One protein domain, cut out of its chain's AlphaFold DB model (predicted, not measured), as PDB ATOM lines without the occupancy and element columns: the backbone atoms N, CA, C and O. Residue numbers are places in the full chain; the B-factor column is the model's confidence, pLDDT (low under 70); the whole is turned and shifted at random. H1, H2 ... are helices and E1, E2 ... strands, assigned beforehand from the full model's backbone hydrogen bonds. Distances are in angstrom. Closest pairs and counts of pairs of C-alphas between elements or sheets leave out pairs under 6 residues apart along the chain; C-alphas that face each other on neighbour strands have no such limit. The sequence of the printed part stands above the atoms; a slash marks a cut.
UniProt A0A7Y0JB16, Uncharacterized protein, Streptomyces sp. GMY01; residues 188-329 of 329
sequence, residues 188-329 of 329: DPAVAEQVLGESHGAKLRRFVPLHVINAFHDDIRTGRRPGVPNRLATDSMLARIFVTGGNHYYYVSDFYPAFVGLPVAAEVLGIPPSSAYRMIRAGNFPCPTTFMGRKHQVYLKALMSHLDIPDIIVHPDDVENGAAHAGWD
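Overview. This is residues 188 to 329 of the 329 residues of an uncharacterized protein of Streptomyces sp. GMY01 (UniProt A0A7Y0JB16). What shape does the backbone make? It is two lobes joined by a thin waist: in one, H1 crosses H8 with H2 beside H8, and H3 packs on the first residues of H1; in the other, a small three-stranded sheet has H5 over it, while H6 and H7 graze it. H4 sits between the lobes. What are the parts and the size? The 142 printed residues hold eight named helices and three named strands, in the order H1 H2 H3 H4 E1 H5 H6 E2 E3 H7 H8, mostly helix; the antiparallel sheet runs E1 E3 E2. The whole is only just loose, close to compact, with a radius of gyration of the C-alphas of 17.5 A and spans of 53 by 39 by 29 A.

Along the chain. Where does the first half run? H1, residues 189 to 205, begins at C-alpha 189 (3.600, -45.054, 24.608) and is 24.5 A long; H2, residues 210 to 221, is 16.5 A. H3 is residues 235 to 238 and H4 is residues 252 to 255. What follows? E1 is residues 259 to 261, H5 262 to 268, H6 273 to 281 with 12.9 A, E2 289 to 292 and E3 295 to 299 with 13.0 A. H7 is residues 300 to 306, and H8, residues 316 to 325, is 14.4 A long and ends at C-alpha 325 (3.693, -47.200, 2.676).

Arrangement. What do H1, H2 and H3 meet? H1 and H8 touch at a steep tilt of 55 degrees, the same way, closest at the C-alphas of Glu 198 and Gly 322, 3.8 A. H2 and H8 touch at a shallow tilt of 14 degrees, opposite ways, closest at the C-alphas of His 217 and Pro 316, 5.8 A. H1, with residues 189 to 190 alone, only just touches H3, with 3 pairs of C-alphas within 8 A, the closest those of Ala 190 and Ser 236, 6.3 A. What does H4 come close to? H4 and H7 are close but not clearly touching, with the C-alphas of Ser 253 and Lys 301 6.3 A apart. How is the sheet made? E1 and E3 are antiparallel, with N 260 and O 298 2.9 A apart, within hydrogen-bond range; E2 and E3 are an antiparallel hairpin, with N 290 and O 297 at 2.9 A. E1, H5 H6 and E2 form a split strand-helix-strand unit, two strands of one sheet with helices between them along the chain and E3 between them in the sheet, and its crossover is right-handed. H5 is on the sheet over E1 at a height of 8.5 A, and touches H6 at a steep tilt of 63 degrees, opposite ways, closest at the C-alphas of Pro 263 and Pro 273, 5.5 A. Are the helix backbones complete? In H1, H2, H5, H6, H7 and H8 every O i to N i+4 pair is within hydrogen-bond range; H3 and H4 are too short for such a pair.

Size, cuts and confidence. How far does it reach, and is it cut? The two C-alphas farthest apart, those of Ile 241 and Arg 278, are 53.3 A apart, and the printed part has no cut. Which links are long, and where is confidence low? The links H2 to H3 and H3 to H4 are long, with 13 residues each. Residues 229 to 233, 235 to 236, 238 to 245 and 327 to 329 have pLDDT under 70.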
ATOM      1  N   ASP A 188       6.378 -48.783  25.407       79.38
ATOM      2  CA  ASP A 188       6.641 -47.411  25.004       79.38
ATOM      3  C   ASP A 188       5.371 -46.770  24.402       79.38
ATOM      4  O   ASP A 188       4.961 -47.142  23.293       79.38
ATOM      5  N   PRO A 189       4.747 -45.805  25.107       79.62
ATOM      6  CA  PRO A 189       3.600 -45.054  24.608       79.62
ATOM      7  C   PRO A 189       3.854 -44.366  23.260       79.62
ATOM      8  O   PRO A 189       2.927 -44.269  22.459       79.62
ATOM      9  N   ALA A 190       5.089 -43.935  22.980       80.69
ATOM     10  CA  ALA A 190       5.422 -43.248  21.735       80.69
ATOM     11  C   ALA A 190       5.368 -44.193  20.524       80.69
ATOM     12  O   ALA A 190       4.913 -43.800  19.451       80.69
ATOM     13  N   VAL A 191       5.771 -45.457  20.696       82.94
ATOM     14  CA  VAL A 191       5.675 -46.469  19.629       82.94
ATOM     15  C   VAL A 191       4.217 -46.868  19.400       82.94
ATOM     16  O   VAL A 191       3.797 -47.043  18.259       82.94
ATOM     17  N   ALA A 192       3.417 -46.981  20.466       82.44
ATOM     18  CA  ALA A 192       1.986 -47.250  20.332       82.44
ATOM     19  C   ALA A 192       1.258 -46.132  19.570       82.44
ATOM     20  O   ALA A 192       0.457 -46.417  18.681       82.44
ATOM     21  N   GLU A 193       1.577 -44.876  19.878       85.12
ATOM     22  CA  GLU A 193       1.079 -43.701  19.161       85.12
ATOM     23  C   GLU A 193       1.481 -43.721  17.679       85.12
ATOM     24  O   GLU A 193       0.614 -43.580  16.815       85.12
ATOM     25  N   GLN A 194       2.758 -43.992  17.380       88.50
ATOM     26  CA  GLN A 194       3.256 -44.098  16.006       88.50
ATOM     27  C   GLN A 194       2.508 -45.170  15.207       88.50
ATOM     28  O   GLN A 194       1.994 -44.896  14.124       88.50
ATOM     29  N   VAL A 195       2.391 -46.384  15.756       88.94
ATOM     30  CA  VAL A 195       1.688 -47.500  15.102       88.94
ATOM     31  C   VAL A 195       0.217 -47.156  14.853       88.94
ATOM     32  O   VAL A 195      -0.334 -47.520  13.813       88.94
ATOM     33  N   LEU A 196      -0.434 -46.448  15.782       89.19
ATOM     34  CA  LEU A 196      -1.809 -45.977  15.601       89.19
ATOM     35  C   LEU A 196      -1.915 -44.961  14.457       89.19
ATOM     36  O   LEU A 196      -2.791 -45.115  13.600       89.19
ATOM     37  N   GLY A 197      -1.026 -43.965  14.416       90.38
ATOM     38  CA  GLY A 197      -0.974 -42.962  13.351       90.38
ATOM     39  C   GLY A 197      -0.700 -43.582  11.979       90.38
ATOM     40  O   GLY A 197      -1.467 -43.360  11.040       90.38
ATOM     41  N   GLU A 198       0.305 -44.452  11.875       93.88
ATOM     42  CA  GLU A 198       0.648 -45.162  10.637       93.88
ATOM     43  C   GLU A 198      -0.484 -46.089  10.175       93.88
ATOM     44  O   GLU A 198      -0.875 -46.082   9.004       93.88
ATOM     45  N   SER A 199      -1.091 -46.849  11.092       91.31
ATOM     46  CA  SER A 199      -2.250 -47.691  10.774       91.31
ATOM     47  C   SER A 199      -3.424 -46.863  10.248       91.31
ATOM     48  O   SER A 199      -4.118 -47.279   9.313       91.31
ATOM     49  N   HIS A 200      -3.653 -45.683  10.828       91.50
ATOM     50  CA  HIS A 200      -4.685 -44.765  10.366       91.50
ATOM     51  C   HIS A 200      -4.370 -44.209   8.969       91.50
ATOM     52  O   HIS A 200      -5.224 -44.272   8.083       91.50
ATOM     53  N   GLY A 201      -3.136 -43.757   8.740       91.94
ATOM     54  CA  GLY A 201      -2.658 -43.290   7.439       91.94
ATOM     55  C   GLY A 201      -2.823 -44.318   6.326       91.94
ATOM     56  O   GLY A 201      -3.385 -44.020   5.269       91.94
ATOM     57  N   ALA A 202      -2.435 -45.566   6.594       91.75
ATOM     58  CA  ALA A 202      -2.598 -46.669   5.654       91.75
ATOM     59  C   ALA A 202      -4.074 -46.911   5.282       91.75
ATOM     60  O   ALA A 202      -4.402 -47.167   4.122       91.75
ATOM     61  N   LYS A 203      -4.993 -46.793   6.253       90.25
ATOM     62  CA  LYS A 203      -6.443 -46.901   6.009       90.25
ATOM     63  C   LYS A 203      -6.974 -45.714   5.209       90.25
ATOM     64  O   LYS A 203      -7.729 -45.931   4.262       90.25
ATOM     65  N   LEU A 204      -6.579 -44.486   5.553       88.25
ATOM     66  CA  LEU A 204      -6.986 -43.275   4.834       88.25
ATOM     67  C   LEU A 204      -6.587 -43.334   3.360       88.25
ATOM     68  O   LEU A 204      -7.401 -43.002   2.496       88.25
ATOM     69  N   ARG A 205      -5.378 -43.822   3.060       90.94
ATOM     70  CA  ARG A 205      -4.852 -43.913   1.691       90.94
ATOM     71  C   ARG A 205      -5.759 -44.684   0.729       90.94
ATOM     72  O   ARG A 205      -5.788 -44.356  -0.457       90.94
ATOM     73  N   ARG A 206      -6.522 -45.665   1.232       88.25
ATOM     74  CA  ARG A 206      -7.476 -46.460   0.435       88.25
ATOM     75  C   ARG A 206      -8.643 -45.640  -0.105       88.25
ATOM     76  O   ARG A 206      -9.226 -46.008  -1.118       88.25
ATOM     77  N   PHE A 207      -8.992 -44.551   0.573       87.06
ATOM     78  CA  PHE A 207     -10.168 -43.741   0.258       87.06
ATOM     79  C   PHE A 207      -9.811 -42.316  -0.161       87.06
ATOM     80  O   PHE A 207     -10.642 -41.623  -0.745       87.06
ATOM     81  N   VAL A 208      -8.588 -41.871   0.136       87.69
ATOM     82  CA  VAL A 208      -8.167 -40.483  -0.028       87.69
ATOM     83  C   VAL A 208      -6.817 -40.418  -0.754       87.69
ATOM     84  O   VAL A 208      -5.863 -41.099  -0.364       87.69
ATOM     85  N   PRO A 209      -6.692 -39.600  -1.817       91.44
ATOM     86  CA  PRO A 209      -5.410 -39.363  -2.470       91.44
ATOM     87  C   PRO A 209      -4.375 -38.766  -1.508       91.44
ATOM     88  O   PRO A 209      -4.690 -37.860  -0.741       91.44
ATOM     89  N   LEU A 210      -3.117 -39.210  -1.610       91.38
ATOM     90  CA  LEU A 210      -2.037 -38.785  -0.708       91.38
ATOM     91  C   LEU A 210      -1.851 -37.257  -0.656       91.38
ATOM     92  O   LEU A 210      -1.666 -36.696   0.415       91.38
ATOM     93  N   HIS A 211      -1.977 -36.561  -1.789       93.00
ATOM     94  CA  HIS A 211      -1.826 -35.101  -1.824       93.00
ATOM     95  C   HIS A 211      -2.895 -34.354  -1.006       93.00
ATOM     96  O   HIS A 211      -2.627 -33.253  -0.537       93.00
ATOM     97  N   VAL A 212      -4.090 -34.932  -0.821       91.75
ATOM     98  CA  VAL A 212      -5.143 -34.345   0.026       91.75
ATOM     99  C   VAL A 212      -4.766 -34.479   1.500       91.75
ATOM    100  O   VAL A 212      -4.967 -33.541   2.264       91.75
ATOM    101  N   ILE A 213      -4.179 -35.622   1.877       93.06
ATOM    102  CA  ILE A 213      -3.667 -35.866   3.231       93.06
ATOM    103  C   ILE A 213      -2.560 -34.855   3.554       93.06
ATOM    104  O   ILE A 213      -2.670 -34.114   4.527       93.06
ATOM    105  N   ASN A 214      -1.565 -34.749   2.673       94.25
ATOM    106  CA  ASN A 214      -0.433 -33.841   2.861       94.25
ATOM    107  C   ASN A 214      -0.880 -32.373   2.918       94.25
ATOM    108  O   ASN A 214      -0.457 -31.641   3.803       94.25
ATOM    109  N   ALA A 215      -1.786 -31.941   2.030       92.75
ATOM    110  CA  ALA A 215      -2.290 -30.567   2.044       92.75
ATOM    111  C   ALA A 215      -3.008 -30.220   3.361       92.75
ATOM    112  O   ALA A 215      -2.828 -29.130   3.903       92.75
ATOM    113  N   PHE A 216      -3.798 -31.155   3.896       92.94
ATOM    114  CA  PHE A 216      -4.454 -30.986   5.190       92.94
ATOM    115  C   PHE A 216      -3.439 -30.872   6.340       92.94
ATOM    116  O   PHE A 216      -3.586 -30.013   7.209       92.94
ATOM    117  N   HIS A 217      -2.394 -31.697   6.345       94.12
ATOM    118  CA  HIS A 217      -1.344 -31.619   7.358       94.12
ATOM    119  C   HIS A 217      -0.504 -30.350   7.246       94.12
ATOM    120  O   HIS A 217      -0.177 -29.746   8.266       94.12
ATOM    121  N   ASP A 218      -0.216 -29.888   6.032       93.00
ATOM    122  CA  ASP A 218       0.470 -28.617   5.807       93.00
ATOM    123  C   ASP A 218      -0.348 -27.436   6.340       93.00
ATOM    124  O   ASP A 218       0.214 -26.499   6.911       93.00
ATOM    125  N   ASP A 219      -1.680 -27.481   6.235       90.31
ATOM    126  CA  ASP A 219      -2.549 -26.483   6.867       90.31
ATOM    127  C   ASP A 219      -2.433 -26.490   8.395       90.31
ATOM    128  O   ASP A 219      -2.450 -25.419   9.006       90.31
ATOM    129  N   ILE A 220      -2.278 -27.659   9.023       89.44
ATOM    130  CA  ILE A 220      -2.037 -27.760  10.470       89.44
ATOM    131  C   ILE A 220      -0.653 -27.198  10.817       89.44
ATOM    132  O   ILE A 220      -0.550 -26.325  11.678       89.44
ATOM    133  N   ARG A 221       0.402 -27.644  10.121       88.25
ATOM    134  CA  ARG A 221       1.795 -27.217  10.363       88.25
ATOM    135  C   ARG A 221       1.995 -25.711  10.173       88.25
ATOM    136  O   ARG A 221       2.813 -25.100  10.851       88.25
ATOM    137  N   THR A 222       1.253 -25.102   9.248       88.50
ATOM    138  CA  THR A 222       1.293 -23.651   8.988       88.50
ATOM    139  C   THR A 222       0.337 -22.842   9.869       88.50
ATOM    140  O   THR A 222       0.273 -21.620   9.735       88.50
ATOM    141  N   GLY A 223      -0.427 -23.493  10.756       83.81
ATOM    142  CA  GLY A 223      -1.414 -22.846  11.621       83.81
ATOM    143  C   GLY A 223      -2.652 -22.316  10.889       83.81
ATOM    144  O   GLY A 223      -3.452 -21.595  11.486       83.81
ATOM    145  N   ARG A 224      -2.842 -22.659   9.607       82.75
ATOM    146  CA  ARG A 224      -4.065 -22.333   8.851       82.75
ATOM    147  C   ARG A 224      -5.268 -23.136   9.339       82.75
ATOM    148  O   ARG A 224      -6.399 -22.661   9.236       82.75
ATOM    149  N   ARG A 225      -5.031 -24.328   9.887       82.94
ATOM    150  CA  ARG A 225      -6.027 -25.141  10.584       82.94
ATOM    151  C   ARG A 225      -5.601 -25.320  12.045       82.94
ATOM    152  O   ARG A 225      -4.434 -25.617  12.292       82.94
ATOM    153  N   PRO A 226      -6.513 -25.150  13.018       73.88
ATOM    154  CA  PRO A 226      -6.183 -25.403  14.414       73.88
ATOM    155  C   PRO A 226      -5.870 -26.890  14.623       73.88
ATOM    156  O   PRO A 226      -6.629 -27.747  14.173       73.88
ATOM    157  N   GLY A 227      -4.759 -27.179  15.304       76.12
ATOM    158  CA  GLY A 227      -4.466 -28.507  15.843       76.12
ATOM    159  C   GLY A 227      -5.125 -28.738  17.207       76.12
ATOM    160  O   GLY A 227      -5.872 -27.893  17.712       76.12
ATOM    161  N   VAL A 228      -4.814 -29.874  17.831       74.19
ATOM    162  CA  VAL A 228      -5.190 -30.169  19.217       74.19
ATOM    163  C   VAL A 228      -4.534 -29.133  20.139       74.19
ATOM    164  O   VAL A 228      -3.319 -28.941  20.076       74.19
ATOM    165  N   PRO A 229      -5.302 -28.456  21.013       63.91
ATOM    166  CA  PRO A 229      -4.744 -27.551  22.010       63.91
ATOM    167  C   PRO A 229      -3.690 -28.247  22.883       63.91
ATOM    168  O   PRO A 229      -3.956 -29.333  23.391       63.91
ATOM    169  N   ASN A 230      -2.559 -27.583  23.161       57.66
ATOM    170  CA  ASN A 230      -1.450 -28.142  23.960       57.66
ATOM    171  C   ASN A 230      -1.880 -28.773  25.296       57.66
ATOM    172  O   ASN A 230      -1.256 -29.723  25.746       57.66
ATOM    173  N   ARG A 231      -2.964 -28.289  25.922       54.69
ATOM    174  CA  ARG A 231      -3.502 -28.839  27.183       54.69
ATOM    175  C   ARG A 231      -4.024 -30.281  27.085       54.69
ATOM    176  O   ARG A 231      -4.313 -30.878  28.112       54.69
ATOM    177  N   LEU A 232      -4.238 -30.787  25.871       60.88
ATOM    178  CA  LEU A 232      -4.711 -32.147  25.599       60.88
ATOM    179  C   LEU A 232      -3.586 -33.062  25.090       60.88
ATOM    180  O   LEU A 232      -3.820 -34.255  24.921       60.88
ATOM    181  N   ALA A 233      -2.387 -32.521  24.848       63.28
ATOM    182  CA  ALA A 233      -1.216 -33.320  24.519       63.28
ATOM    183  C   ALA A 233      -0.678 -33.975  25.798       63.28
ATOM    184  O   ALA A 233      -0.535 -33.315  26.827       63.28
ATOM    185  N   THR A 234      -0.396 -35.275  25.747       70.88
ATOM    186  CA  THR A 234       0.217 -35.985  26.875       70.88
ATOM    187  C   THR A 234       1.708 -35.660  26.978       70.88
ATOM    188  O   THR A 234       2.346 -35.297  25.989       70.88
ATOM    189  N   ASP A 235       2.308 -35.870  28.153       66.88
ATOM    190  CA  ASP A 235       3.763 -35.739  28.324       66.88
ATOM    191  C   ASP A 235       4.538 -36.629  27.335       66.88
ATOM    192  O   ASP A 235       5.592 -36.237  26.843       66.88
ATOM    193  N   SER A 236       3.989 -37.799  26.975       66.69
ATOM    194  CA  SER A 236       4.570 -38.685  25.957       66.69
ATOM    195  C   SER A 236       4.522 -38.090  24.548       66.69
ATOM    196  O   SER A 236       5.512 -38.184  23.828       66.69
ATOM    197  N   MET A 237       3.407 -37.450  24.174       72.31
ATOM    198  CA  MET A 237       3.264 -36.740  22.897       72.31
ATOM    199  C   MET A 237       4.267 -35.586  22.807       72.31
ATOM    200  O   MET A 237       4.900 -35.366  21.777       72.31
ATOM    201  N   LEU A 238       4.466 -34.866  23.914       69.25
ATOM    202  CA  LEU A 238       5.399 -33.743  23.976       69.25
ATOM    203  C   LEU A 238       6.873 -34.176  24.010       69.25
ATOM    204  O   LEU A 238       7.737 -33.416  23.575       69.25
ATOM    205  N   ALA A 239       7.165 -35.387  24.489       65.62
ATOM    206  CA  ALA A 239       8.518 -35.915  24.645       65.62
ATOM    207  C   ALA A 239       9.081 -36.633  23.400       65.62
ATOM    208  O   ALA A 239      10.153 -37.235  23.494       65.62
ATOM    209  N   ARG A 240       8.411 -36.605  22.234       69.62
ATOM    210  CA  ARG A 240       8.906 -37.284  21.019       69.62
ATOM    211  C   ARG A 240      10.205 -36.638  20.516       69.62
ATOM    212  O   ARG A 240      10.204 -35.578  19.905       69.62
ATOM    213  N   ILE A 241      11.328 -37.322  20.749       58.25
ATOM    214  CA  ILE A 241      12.689 -36.845  20.426       58.25
ATOM    215  C   ILE A 241      12.979 -36.883  18.909       58.25
ATOM    216  O   ILE A 241      13.859 -36.175  18.427       58.25
ATOM    217  N   PHE A 242      12.244 -37.697  18.142       64.44
ATOM    218  CA  PHE A 242      12.546 -37.984  16.731       64.44
ATOM    219  C   PHE A 242      11.684 -37.221  15.713       64.44
ATOM    220  O   PHE A 242      11.872 -37.407  14.513       64.44
ATOM    221  N   VAL A 243      10.758 -36.367  16.158       62.22
ATOM    222  CA  VAL A 243       9.935 -35.547  15.257       62.22
ATOM    223  C   VAL A 243      10.643 -34.215  15.025       62.22
ATOM    224  O   VAL A 243      10.767 -33.384  15.922       62.22
ATOM    225  N   THR A 244      11.145 -33.996  13.812       56.38
ATOM    226  CA  THR A 244      11.716 -32.703  13.417       56.38
ATOM    227  C   THR A 244      10.598 -31.707  13.123       56.38
ATOM    228  O   THR A 244      10.056 -31.697  12.021       56.38
ATOM    229  N   GLY A 245      10.261 -30.846  14.085       65.94
ATOM    230  CA  GLY A 245       9.268 -29.786  13.897       65.94
ATOM    231  C   GLY A 245       8.513 -29.431  15.175       65.94
ATOM    232  O   GLY A 245       8.886 -29.842  16.269       65.94
ATOM    233  N   GLY A 246       7.451 -28.634  15.040       70.62
ATOM    234  CA  GLY A 246       6.488 -28.456  16.127       70.62
ATOM    235  C   GLY A 246       5.651 -29.724  16.312       70.62
ATOM    236  O   GLY A 246       5.277 -30.352  15.322       70.62
ATOM    237  N   ASN A 247       5.332 -30.068  17.560       79.56
ATOM    238  CA  ASN A 247       4.435 -31.173  17.898       79.56
ATOM    239  C   ASN A 247       2.999 -30.811  17.500       79.56
ATOM    240  O   ASN A 247       2.280 -30.156  18.258       79.56
ATOM    241  N   HIS A 248       2.599 -31.196  16.289       86.19
ATOM    242  CA  HIS A 248       1.258 -30.948  15.772       86.19
ATOM    243  C   HIS A 248       0.415 -32.207  15.915       86.19
ATOM    244  O   HIS A 248       0.830 -33.293  15.538       86.19
ATOM    245  N   TYR A 249      -0.801 -32.048  16.414       88.88
ATOM    246  CA  TYR A 249      -1.736 -33.146  16.603       88.88
ATOM    247  C   TYR A 249      -3.106 -32.742  16.091       88.88
ATOM    248  O   TYR A 249      -3.451 -31.559  16.105       88.88
ATOM    249  N   TYR A 250      -3.900 -33.710  15.651       91.00
ATOM    250  CA  TYR A 250      -5.300 -33.494  15.290       91.00
ATOM    251  C   TYR A 250      -6.136 -34.722  15.660       91.00
ATOM    252  O   TYR A 250      -5.608 -35.831  15.776       91.00
ATOM    253  N   TYR A 251      -7.435 -34.521  15.878       90.56
ATOM    254  CA  TYR A 251      -8.365 -35.638  15.999       90.56
ATOM    255  C   TYR A 251      -8.663 -36.192  14.612       90.56
ATOM    256  O   TYR A 251      -8.891 -35.421  13.686       90.56
ATOM    257  N   VAL A 252      -8.736 -37.512  14.456       91.19
ATOM    258  CA  VAL A 252      -9.051 -38.152  13.166       91.19
ATOM    259  C   VAL A 252     -10.290 -37.551  12.496       91.19
ATOM    260  O   VAL A 252     -10.297 -37.305  11.292       91.19
ATOM    261  N   SER A 253     -11.331 -37.265  13.264       90.00
ATOM    262  CA  SER A 253     -12.543 -36.586  12.792       90.00
ATOM    263  C   SER A 253     -12.315 -35.196  12.179       90.00
ATOM    264  O   SER A 253     -13.101 -34.792  11.324       90.00
ATOM    265  N   ASP A 254     -11.267 -34.466  12.576       89.19
ATOM    266  CA  ASP A 254     -10.949 -33.130  12.060       89.19
ATOM    267  C   ASP A 254     -10.479 -33.196  10.596       89.19
ATOM    268  O   ASP A 254     -10.557 -32.194   9.880       89.19
ATOM    269  N   PHE A 255     -10.035 -34.376  10.138       89.50
ATOM    270  CA  PHE A 255      -9.730 -34.664   8.735       89.50
ATOM    271  C   PHE A 255     -10.978 -34.630   7.846       89.50
ATOM    272  O   PHE A 255     -10.929 -34.254   6.673       89.50
ATOM    273  N   TYR A 256     -12.118 -35.022   8.403       88.56
ATOM    274  CA  TYR A 256     -13.372 -35.154   7.682       88.56
ATOM    275  C   TYR A 256     -14.226 -33.879   7.793       88.56
ATOM    276  O   TYR A 256     -13.985 -33.014   8.639       88.56
ATOM    277  N   PRO A 257     -15.271 -33.732   6.957       87.81
ATOM    278  CA  PRO A 257     -16.247 -32.670   7.144       87.81
ATOM    279  C   PRO A 257     -16.888 -32.750   8.533       87.81
ATOM    280  O   PRO A 257     -17.362 -33.807   8.947       87.81
ATOM    281  N   ALA A 258     -16.984 -31.612   9.225       85.88
ATOM    282  CA  ALA A 258     -17.613 -31.539  10.545       85.88
ATOM    283  C   ALA A 258     -19.064 -32.060  10.537       85.88
ATOM    284  O   ALA A 258     -19.545 -32.591  11.538       85.88
ATOM    285  N   PHE A 259     -19.755 -31.928   9.405       90.19
ATOM    286  CA  PHE A 259     -21.142 -32.331   9.237       90.19
ATOM    287  C   PHE A 259     -21.318 -33.199   7.998       90.19
ATOM    288  O   PHE A 259     -20.749 -32.930   6.941       90.19
ATOM    289  N   VAL A 260     -22.186 -34.199   8.119       93.31
ATOM    290  CA  VAL A 260     -22.632 -35.043   7.009       93.31
ATOM    291  C   VAL A 260     -24.124 -34.844   6.768       93.31
ATOM    292  O   VAL A 260     -24.893 -34.529   7.679       93.31
ATOM    293  N   GLY A 261     -24.560 -35.005   5.519       94.06
ATOM    294  CA  GLY A 261     -25.980 -34.931   5.188       94.06
ATOM    295  C   GLY A 261     -26.771 -36.053   5.862       94.06
ATOM    296  O   GLY A 261     -26.286 -37.178   5.968       94.06
ATOM    297  N   LEU A 262     -28.016 -35.768   6.258       95.44
ATOM    298  CA  LEU A 262     -28.882 -36.774   6.879       95.44
ATOM    299  C   LEU A 262     -28.998 -38.091   6.088       95.44
ATOM    300  O   LEU A 262     -28.977 -39.130   6.737       95.44
ATOM    301  N   PRO A 263     -29.104 -38.109   4.741       95.44
ATOM    302  CA  PRO A 263     -29.173 -39.372   4.005       95.44
ATOM    303  C   PRO A 263     -27.958 -40.276   4.246       95.44
ATOM    304  O   PRO A 263     -28.142 -41.461   4.482       95.44
ATOM    305  N   VAL A 264     -26.752 -39.698   4.271       95.31
ATOM    306  CA  VAL A 264     -25.499 -40.431   4.518       95.31
ATOM    307  C   VAL A 264     -25.466 -40.951   5.951       95.31
ATOM    308  O   VAL A 264     -25.193 -42.121   6.180       95.31
ATOM    309  N   ALA A 265     -25.802 -40.107   6.929       96.06
ATOM    310  CA  ALA A 265     -25.860 -40.543   8.322       96.06
ATOM    311  C   ALA A 265     -26.897 -41.659   8.534       96.06
ATOM    312  O   ALA A 265     -26.635 -42.618   9.249       96.06
ATOM    313  N   ALA A 266     -28.067 -41.549   7.903       96.69
ATOM    314  CA  ALA A 266     -29.117 -42.556   7.989       96.69
ATOM    315  C   ALA A 266     -28.665 -43.893   7.384       96.69
ATOM    316  O   ALA A 266     -28.868 -44.929   8.007       96.69
ATOM    317  N   GLU A 267     -28.005 -43.862   6.226       96.50
ATOM    318  CA  GLU A 267     -27.429 -45.045   5.583       96.50
ATOM    319  C   GLU A 267     -26.412 -45.749   6.488       96.50
ATOM    320  O   GLU A 267     -26.542 -46.948   6.727       96.50
ATOM    321  N   VAL A 268     -25.469 -44.999   7.067       95.25
ATOM    322  CA  VAL A 268     -24.457 -45.546   7.985       95.25
ATOM    323  C   VAL A 268     -25.095 -46.161   9.239       95.25
ATOM    324  O   VAL A 268     -24.617 -47.171   9.742       95.25
ATOM    325  N   LEU A 269     -26.203 -45.593   9.723       95.25
ATOM    326  CA  LEU A 269     -26.959 -46.118  10.867       95.25
ATOM    327  C   LEU A 269     -27.902 -47.281  10.505       95.25
ATOM    328  O   LEU A 269     -28.619 -47.773  11.374       95.25
ATOM    329  N   GLY A 270     -27.977 -47.691   9.234       96.25
ATOM    330  CA  GLY A 270     -28.940 -48.700   8.777       96.25
ATOM    331  C   GLY A 270     -30.403 -48.239   8.856       96.25
ATOM    332  O   GLY A 270     -31.320 -49.057   8.925       96.25
ATOM    333  N   ILE A 271     -30.648 -46.926   8.858       97.25
ATOM    334  CA  ILE A 271     -31.977 -46.316   8.957       97.25
ATOM    335  C   ILE A 271     -32.433 -45.870   7.560       97.25
ATOM    336  O   ILE A 271     -31.764 -45.059   6.919       97.25
ATOM    337  N   PRO A 272     -33.624 -46.287   7.086       96.56
ATOM    338  CA  PRO A 272     -34.175 -45.763   5.840       96.56
ATOM    339  C   PRO A 272     -34.309 -44.228   5.885       96.56
ATOM    340  O   PRO A 272     -34.837 -43.703   6.872       96.56
ATOM    341  N   PRO A 273     -33.931 -43.476   4.830       92.56
ATOM    342  CA  PRO A 273     -33.935 -42.011   4.869       92.56
ATOM    343  C   PRO A 273     -35.278 -41.398   5.293       92.56
ATOM    344  O   PRO A 273     -35.316 -40.459   6.085       92.56
ATOM    345  N   SER A 274     -36.402 -41.953   4.829       92.69
ATOM    346  CA  SER A 274     -37.749 -41.509   5.217       92.69
ATOM    347  C   SER A 274     -38.032 -41.694   6.715       92.69
ATOM    348  O   SER A 274     -38.641 -40.820   7.343       92.69
ATOM    349  N   SER A 275     -37.548 -42.790   7.307       96.50
ATOM    350  CA  SER A 275     -37.617 -43.048   8.748       96.50
ATOM    351  C   SER A 275     -36.765 -42.056   9.530       96.50
ATOM    352  O   SER A 275     -37.249 -41.530  10.530       96.50
ATOM    353  N   ALA A 276     -35.570 -41.711   9.041       96.00
ATOM    354  CA  ALA A 276     -34.698 -40.732   9.689       96.00
ATOM    355  C   ALA A 276     -35.385 -39.362   9.846       96.00
ATOM    356  O   ALA A 276     -35.439 -38.817  10.949       96.00
ATOM    357  N   TYR A 277     -36.030 -38.840   8.794       93.88
ATOM    358  CA  TYR A 277     -36.796 -37.583   8.889       93.88
ATOM    359  C   TYR A 277     -37.967 -37.659   9.880       93.88
ATOM    360  O   TYR A 277     -38.318 -36.665  10.523       93.88
ATOM    361  N   ARG A 278     -38.626 -38.818  10.002       93.50
ATOM    362  CA  ARG A 278     -39.693 -39.020  10.996       93.50
ATOM    363  C   ARG A 278     -39.124 -39.056  12.416       93.50
ATOM    364  O   ARG A 278     -39.701 -38.421  13.292       93.50
ATOM    365  N   MET A 279     -37.993 -39.727  12.620       94.12
ATOM    366  CA  MET A 279     -37.312 -39.798  13.913       94.12
ATOM    367  C   MET A 279     -36.829 -38.425  14.375       94.12
ATOM    368  O   MET A 279     -37.052 -38.082  15.529       94.12
ATOM    369  N   ILE A 280     -36.271 -37.598  13.482       90.38
ATOM    370  CA  ILE A 280     -35.875 -36.224  13.834       90.38
ATOM    371  C   ILE A 280     -37.079 -35.409  14.301       90.38
ATOM    372  O   ILE A 280     -37.012 -34.757  15.338       90.38
ATOM    373  N   ARG A 281     -38.200 -35.473  13.571       86.56
ATOM    374  CA  ARG A 281     -39.429 -34.764  13.963       86.56
ATOM    375  C   ARG A 281     -39.975 -35.230  15.311       86.56
ATOM    376  O   ARG A 281     -40.592 -34.435  16.005       86.56
ATOM    377  N   ALA A 282     -39.749 -36.492  15.660       86.75
ATOM    378  CA  ALA A 282     -40.122 -37.061  16.948       86.75
ATOM    379  C   ALA A 282     -39.056 -36.855  18.043       86.75
ATOM    380  O   ALA A 282     -39.296 -37.248  19.175       86.75
ATOM    381  N   GLY A 283     -37.887 -36.278  17.731       84.19
ATOM    382  CA  GLY A 283     -36.783 -36.120  18.688       84.19
ATOM    383  C   GLY A 283     -36.047 -37.419  19.031       84.19
ATOM    384  O   GLY A 283     -35.288 -37.447  19.992       84.19
ATOM    385  N   ASN A 284     -36.248 -38.475  18.239       90.31
ATOM    386  CA  ASN A 284     -35.759 -39.833  18.501       90.31
ATOM    387  C   ASN A 284     -34.629 -40.261  17.558       90.31
ATOM    388  O   ASN A 284     -34.294 -41.441  17.500       90.31
ATOM    389  N   PHE A 285     -34.086 -39.348  16.748       92.62
ATOM    390  CA  PHE A 285     -32.945 -39.690  15.902       92.62
ATOM    391  C   PHE A 285     -31.694 -39.891  16.780       92.62
ATOM    392  O   PHE A 285     -31.496 -39.085  17.690       92.62
ATOM    393  N   PRO A 286     -30.858 -40.923  16.539       90.31
ATOM    394  CA  PRO A 286     -29.818 -41.319  17.497       90.31
ATOM    395  C   PRO A 286     -28.696 -40.294  17.679       90.31
ATOM    396  O   PRO A 286     -28.017 -40.291  18.700       90.31
ATOM    397  N   CYS A 287     -28.500 -39.417  16.694       90.88
ATOM    398  CA  CYS A 287     -27.453 -38.403  16.720       90.88
ATOM    399  C   CYS A 287     -28.056 -36.989  16.750       90.88
ATOM    400  O   CYS A 287     -29.102 -36.745  16.143       90.88
ATOM    401  N   PRO A 288     -27.398 -36.002  17.378       86.44
ATOM    402  CA  PRO A 288     -27.801 -34.609  17.261       86.44
ATOM    403  C   PRO A 288     -27.832 -34.166  15.796       86.44
ATOM    404  O   PRO A 288     -26.887 -34.389  15.034       86.44
ATOM    405  N   THR A 289     -28.931 -33.519  15.408       89.25
ATOM    406  CA  THR A 289     -29.105 -32.988  14.053       89.25
ATOM    407  C   THR A 289     -29.209 -31.477  14.090       89.25
ATOM    408  O   THR A 289     -29.843 -30.917  14.981       89.25
ATOM    409  N   THR A 290     -28.604 -30.829  13.103       85.75
ATOM    410  CA  THR A 290     -28.721 -29.392  12.866       85.75
ATOM    411  C   THR A 290     -29.332 -29.141  11.491       85.75
ATOM    412  O   THR A 290     -29.404 -30.032  10.637       85.75
ATOM    413  N   PHE A 291     -29.798 -27.917  11.270       84.94
ATOM    414  CA  PHE A 291     -30.248 -27.463   9.965       84.94
ATOM    415  C   PHE A 291     -29.167 -26.607   9.323       84.94
ATOM    416  O   PHE A 291     -28.799 -25.572   9.862       84.94
ATOM    417  N   MET A 292     -28.731 -26.975   8.120       80.31
ATOM    418  CA  MET A 292     -27.903 -26.105   7.289       80.31
ATOM    419  C   MET A 292     -28.686 -25.748   6.024       80.31
ATOM    420  O   MET A 292     -28.934 -26.574   5.139       80.31
ATOM    421  N   GLY A 293     -29.191 -24.511   5.984       80.19
ATOM    422  CA  GLY A 293     -30.098 -24.043   4.936       80.19
ATOM    423  C   GLY A 293     -31.444 -24.782   4.943       80.19
ATOM    424  O   GLY A 293     -32.295 -24.542   5.798       80.19
ATOM    425  N   ARG A 294     -31.668 -25.655   3.952       82.56
ATOM    426  CA  ARG A 294     -32.899 -26.468   3.813       82.56
ATOM    427  C   ARG A 294     -32.687 -27.957   4.097       82.56
ATOM    428  O   ARG A 294     -33.615 -28.738   3.907       82.56
ATOM    429  N   LYS A 295     -31.481 -28.357   4.499       89.00
ATOM    430  CA  LYS A 295     -31.109 -29.763   4.673       89.00
ATOM    431  C   LYS A 295     -30.789 -30.047   6.137       89.00
ATOM    432  O   LYS A 295     -30.190 -29.215   6.816       89.00
ATOM    433  N   HIS A 296     -31.188 -31.229   6.596       90.56
ATOM    434  CA  HIS A 296     -30.732 -31.763   7.872       90.56
ATOM    435  C   HIS A 296     -29.308 -32.279   7.727       90.56
ATOM    436  O   HIS A 296     -28.975 -32.954   6.744       90.56
ATOM    437  N   GLN A 297     -28.497 -31.977   8.727       92.31
ATOM    438  CA  GLN A 297     -27.135 -32.456   8.840       92.31
ATOM    439  C   GLN A 297     -26.904 -33.071  10.213       92.31
ATOM    440  O   GLN A 297     -27.556 -32.705  11.192       92.31
ATOM    441  N   VAL A 298     -25.979 -34.017  10.261       92.38
ATOM    442  CA  VAL A 298     -25.576 -34.740  11.463       92.38
ATOM    443  C   VAL A 298     -24.115 -34.430  11.718       92.38
ATOM    444  O   VAL A 298     -23.310 -34.412  10.786       92.38
ATOM    445  N   TYR A 299     -23.779 -34.151  12.972       89.75
ATOM    446  CA  TYR A 299     -22.397 -33.897  13.346       89.75
ATOM    447  C   TYR A 299     -21.586 -35.187  13.294       89.75
ATOM    448  O   TYR A 299     -21.985 -36.195  13.881       89.75
ATOM    449  N   LEU A 300     -20.447 -35.154  12.607       91.06
ATOM    450  CA  LEU A 300     -19.684 -36.363  12.334       91.06
ATOM    451  C   LEU A 300     -19.136 -37.004  13.612       91.06
ATOM    452  O   LEU A 300     -19.276 -38.212  13.758       91.06
ATOM    453  N   LYS A 301     -18.602 -36.228  14.570       90.44
ATOM    454  CA  LYS A 301     -18.103 -36.814  15.835       90.44
ATOM    455  C   LYS A 301     -19.210 -37.527  16.608       90.44
ATOM    456  O   LYS A 301     -18.966 -38.564  17.205       90.44
ATOM    457  N   ALA A 302     -20.436 -37.000  16.568       89.69
ATOM    458  CA  ALA A 302     -21.570 -37.643  17.225       89.69
ATOM    459  C   ALA A 302     -21.961 -38.952  16.529       89.69
ATOM    460  O   ALA A 302     -22.292 -39.928  17.194       89.69
ATOM    461  N   LEU A 303     -21.892 -38.977  15.195       93.69
ATOM    462  CA  LEU A 303     -22.104 -40.190  14.412       93.69
ATOM    463  C   LEU A 303     -21.008 -41.231  14.685       93.69
ATOM    464  O   LEU A 303     -21.330 -42.386  14.922       93.69
ATOM    465  N   MET A 304     -19.735 -40.823  14.711       92.94
ATOM    466  CA  MET A 304     -18.605 -41.694  15.058       92.94
ATOM    467  C   MET A 304     -18.759 -42.262  16.467       92.94
ATOM    468  O   MET A 304     -18.673 -43.470  16.644       92.94
ATOM    469  N   SER A 305     -19.069 -41.402  17.441       90.06
ATOM    470  CA  SER A 305     -19.300 -41.810  18.825       90.06
ATOM    471  C   SER A 305     -20.447 -42.813  18.949       90.06
ATOM    472  O   SER A 305     -20.310 -43.786  19.674       90.06
ATOM    473  N   HIS A 306     -21.551 -42.616  18.221       91.06
ATOM    474  CA  HIS A 306     -22.676 -43.556  18.222       91.06
ATOM    475  C   HIS A 306     -22.337 -44.915  17.588       91.06
ATOM    476  O   HIS A 306     -22.971 -45.914  17.907       91.06
ATOM    477  N   LEU A 307     -21.369 -44.950  16.674       91.69
ATOM    478  CA  LEU A 307     -20.904 -46.164  15.999       91.69
ATOM    479  C   LEU A 307     -19.716 -46.819  16.718       91.69
ATOM    480  O   LEU A 307     -19.069 -47.688  16.136       91.69
ATOM    481  N   ASP A 308     -19.388 -46.356  17.928       90.19
ATOM    482  CA  ASP A 308     -18.208 -46.771  18.692       90.19
ATOM    483  C   ASP A 308     -16.892 -46.633  17.900       90.19
ATOM    484  O   ASP A 308     -15.925 -47.369  18.105       90.19
ATOM    485  N   ILE A 309     -16.836 -45.664  16.978       88.88
ATOM    486  CA  ILE A 309     -15.629 -45.326  16.224       88.88
ATOM    487  C   ILE A 309     -14.827 -44.323  17.062       88.88
ATOM    488  O   ILE A 309     -15.280 -43.188  17.247       88.88
ATOM    489  N   PRO A 310     -13.632 -44.696  17.556       85.25
ATOM    490  CA  PRO A 310     -12.850 -43.818  18.407       85.25
ATOM    491  C   PRO A 310     -12.302 -42.633  17.604       85.25
ATOM    492  O   PRO A 310     -11.692 -42.800  16.546       85.25
ATOM    493  N   ASP A 311     -12.489 -41.429  18.141       89.94
ATOM    494  CA  ASP A 311     -11.885 -40.206  17.617       89.94
ATOM    495  C   ASP A 311     -10.487 -40.035  18.220       89.94
ATOM    496  O   ASP A 311     -10.287 -39.315  19.198       89.94
ATOM    497  N   ILE A 312      -9.532 -40.809  17.703       89.44
ATOM    498  CA  ILE A 312      -8.160 -40.832  18.218       89.44
ATOM    499  C   ILE A 312      -7.391 -39.569  17.814       89.44
ATOM    500  O   ILE A 312      -7.646 -38.974  16.765       89.44
ATOM    501  N   ILE A 313      -6.425 -39.185  18.646       89.69
ATOM    502  CA  ILE A 313      -5.462 -38.124  18.345       89.69
ATOM    503  C   ILE A 313      -4.277 -38.752  17.614       89.69
ATOM    504  O   ILE A 313      -3.754 -39.773  18.059       89.69
ATOM    505  N   VAL A 314      -3.858 -38.149  16.503       91.44
ATOM    506  CA  VAL A 314      -2.749 -38.642  15.675       91.44
ATOM    507  C   VAL A 314      -1.786 -37.519  15.305       91.44
ATOM    508  O   VAL A 314      -2.181 -36.352  15.204       91.44
ATOM    509  N   HIS A 315      -0.518 -37.882  15.106       91.25
ATOM    510  CA  HIS A 315       0.501 -36.983  14.576       91.25
ATOM    511  C   HIS A 315       0.495 -37.026  13.034       91.25
ATOM    512  O   HIS A 315       0.476 -38.125  12.472       91.25
ATOM    513  N   PRO A 316       0.549 -35.874  12.333       92.75
ATOM    514  CA  PRO A 316       0.598 -35.807  10.873       92.75
ATOM    515  C   PRO A 316       1.651 -36.710  10.230       92.75
ATOM    516  O   PRO A 316       1.339 -37.438   9.291       92.75
ATOM    517  N   ASP A 317       2.876 -36.709  10.764       91.88
ATOM    518  CA  ASP A 317       3.994 -37.461  10.177       91.88
ATOM    519  C   ASP A 317       3.757 -38.977  10.218       91.88
ATOM    520  O   ASP A 317       4.046 -39.670   9.247       91.88
ATOM    521  N   ASP A 318       3.166 -39.504  11.296       92.81
ATOM    522  CA  ASP A 318       2.850 -40.934  11.391       92.81
ATOM    523  C   ASP A 318       1.787 -41.319  10.355       92.81
ATOM    524  O   ASP A 318       1.886 -42.345   9.682       92.81
ATOM    525  N   VAL A 319       0.778 -40.464  10.181       94.12
ATOM    526  CA  VAL A 319      -0.292 -40.667   9.197       94.12
ATOM    527  C   VAL A 319       0.263 -40.604   7.771       94.12
ATOM    528  O   VAL A 319      -0.089 -41.440   6.939       94.12
ATOM    529  N   GLU A 320       1.153 -39.661   7.472       94.38
ATOM    530  CA  GLU A 320       1.828 -39.575   6.170       94.38
ATOM    531  C   GLU A 320       2.705 -40.794   5.906       94.38
ATOM    532  O   GLU A 320       2.609 -41.382   4.826       94.38
ATOM    533  N   ASN A 321       3.491 -41.220   6.897       93.25
ATOM    534  CA  ASN A 321       4.324 -42.416   6.810       93.25
ATOM    535  C   ASN A 321       3.465 -43.640   6.482       93.25
ATOM    536  O   ASN A 321       3.729 -44.337   5.500       93.25
ATOM    537  N   GLY A 322       2.387 -43.873   7.231       93.56
ATOM    538  CA  GLY A 322       1.467 -44.977   6.967       93.56
ATOM    539  C   GLY A 322       0.804 -44.908   5.589       93.56
ATOM    540  O   GLY A 322       0.710 -45.913   4.880       93.56
ATOM    541  N   ALA A 323       0.368 -43.716   5.174       93.06
ATOM    542  CA  ALA A 323      -0.272 -43.508   3.878       93.06
ATOM    543  C   ALA A 323       0.696 -43.707   2.700       93.06
ATOM    544  O   ALA A 323       0.294 -44.234   1.659       93.06
ATOM    545  N   ALA A 324       1.960 -43.306   2.854       91.75
ATOM    546  CA  ALA A 324       3.002 -43.495   1.854       91.75
ATOM    547  C   ALA A 324       3.328 -44.982   1.656       91.75
ATOM    548  O   ALA A 324       3.410 -45.433   0.514       91.75
ATOM    549  N   HIS A 325       3.431 -45.757   2.742       89.25
ATOM    550  CA  HIS A 325       3.693 -47.200   2.676       89.25
ATOM    551  C   HIS A 325       2.541 -47.986   2.033       89.25
ATOM    552  O   HIS A 325       2.780 -48.933   1.294       89.25
ATOM    553  N   ALA A 326       1.289 -47.575   2.257       85.81
ATOM    554  CA  ALA A 326       0.113 -48.226   1.670       85.81
ATOM    555  C   ALA A 326      -0.136 -47.875   0.188       85.81
ATOM    556  O   ALA A 326      -1.068 -48.400  -0.414       85.81
ATOM    557  N   GLY A 327       0.633 -46.951  -0.395       66.44
ATOM    558  CA  GLY A 327       0.474 -46.506  -1.784       66.44
ATOM    559  C   GLY A 327       1.281 -47.293  -2.822       66.44
ATOM    560  O   GLY A 327       1.350 -46.831  -3.956       66.44
ATOM    561  N   TRP A 328       1.912 -48.405  -2.434       59.84
ATOM    562  CA  TRP A 328       2.802 -49.231  -3.267       59.84
ATOM    563  C   TRP A 328       2.091 -50.429  -3.934       59.84
ATOM    564  O   TRP A 328       2.722 -51.464  -4.144       59.84
ATOM    565  N   ASP A 329       0.809 -50.277  -4.282       50.09
ATOM    566  CA  ASP A 329       0.010 -51.262  -5.033       50.09
ATOM    567  C   ASP A 329      -0.376 -50.730  -6.425       50.09
ATOM    568  O   ASP A 329      -0.839 -49.563  -6.511       50.09
TER     569      ASP A 329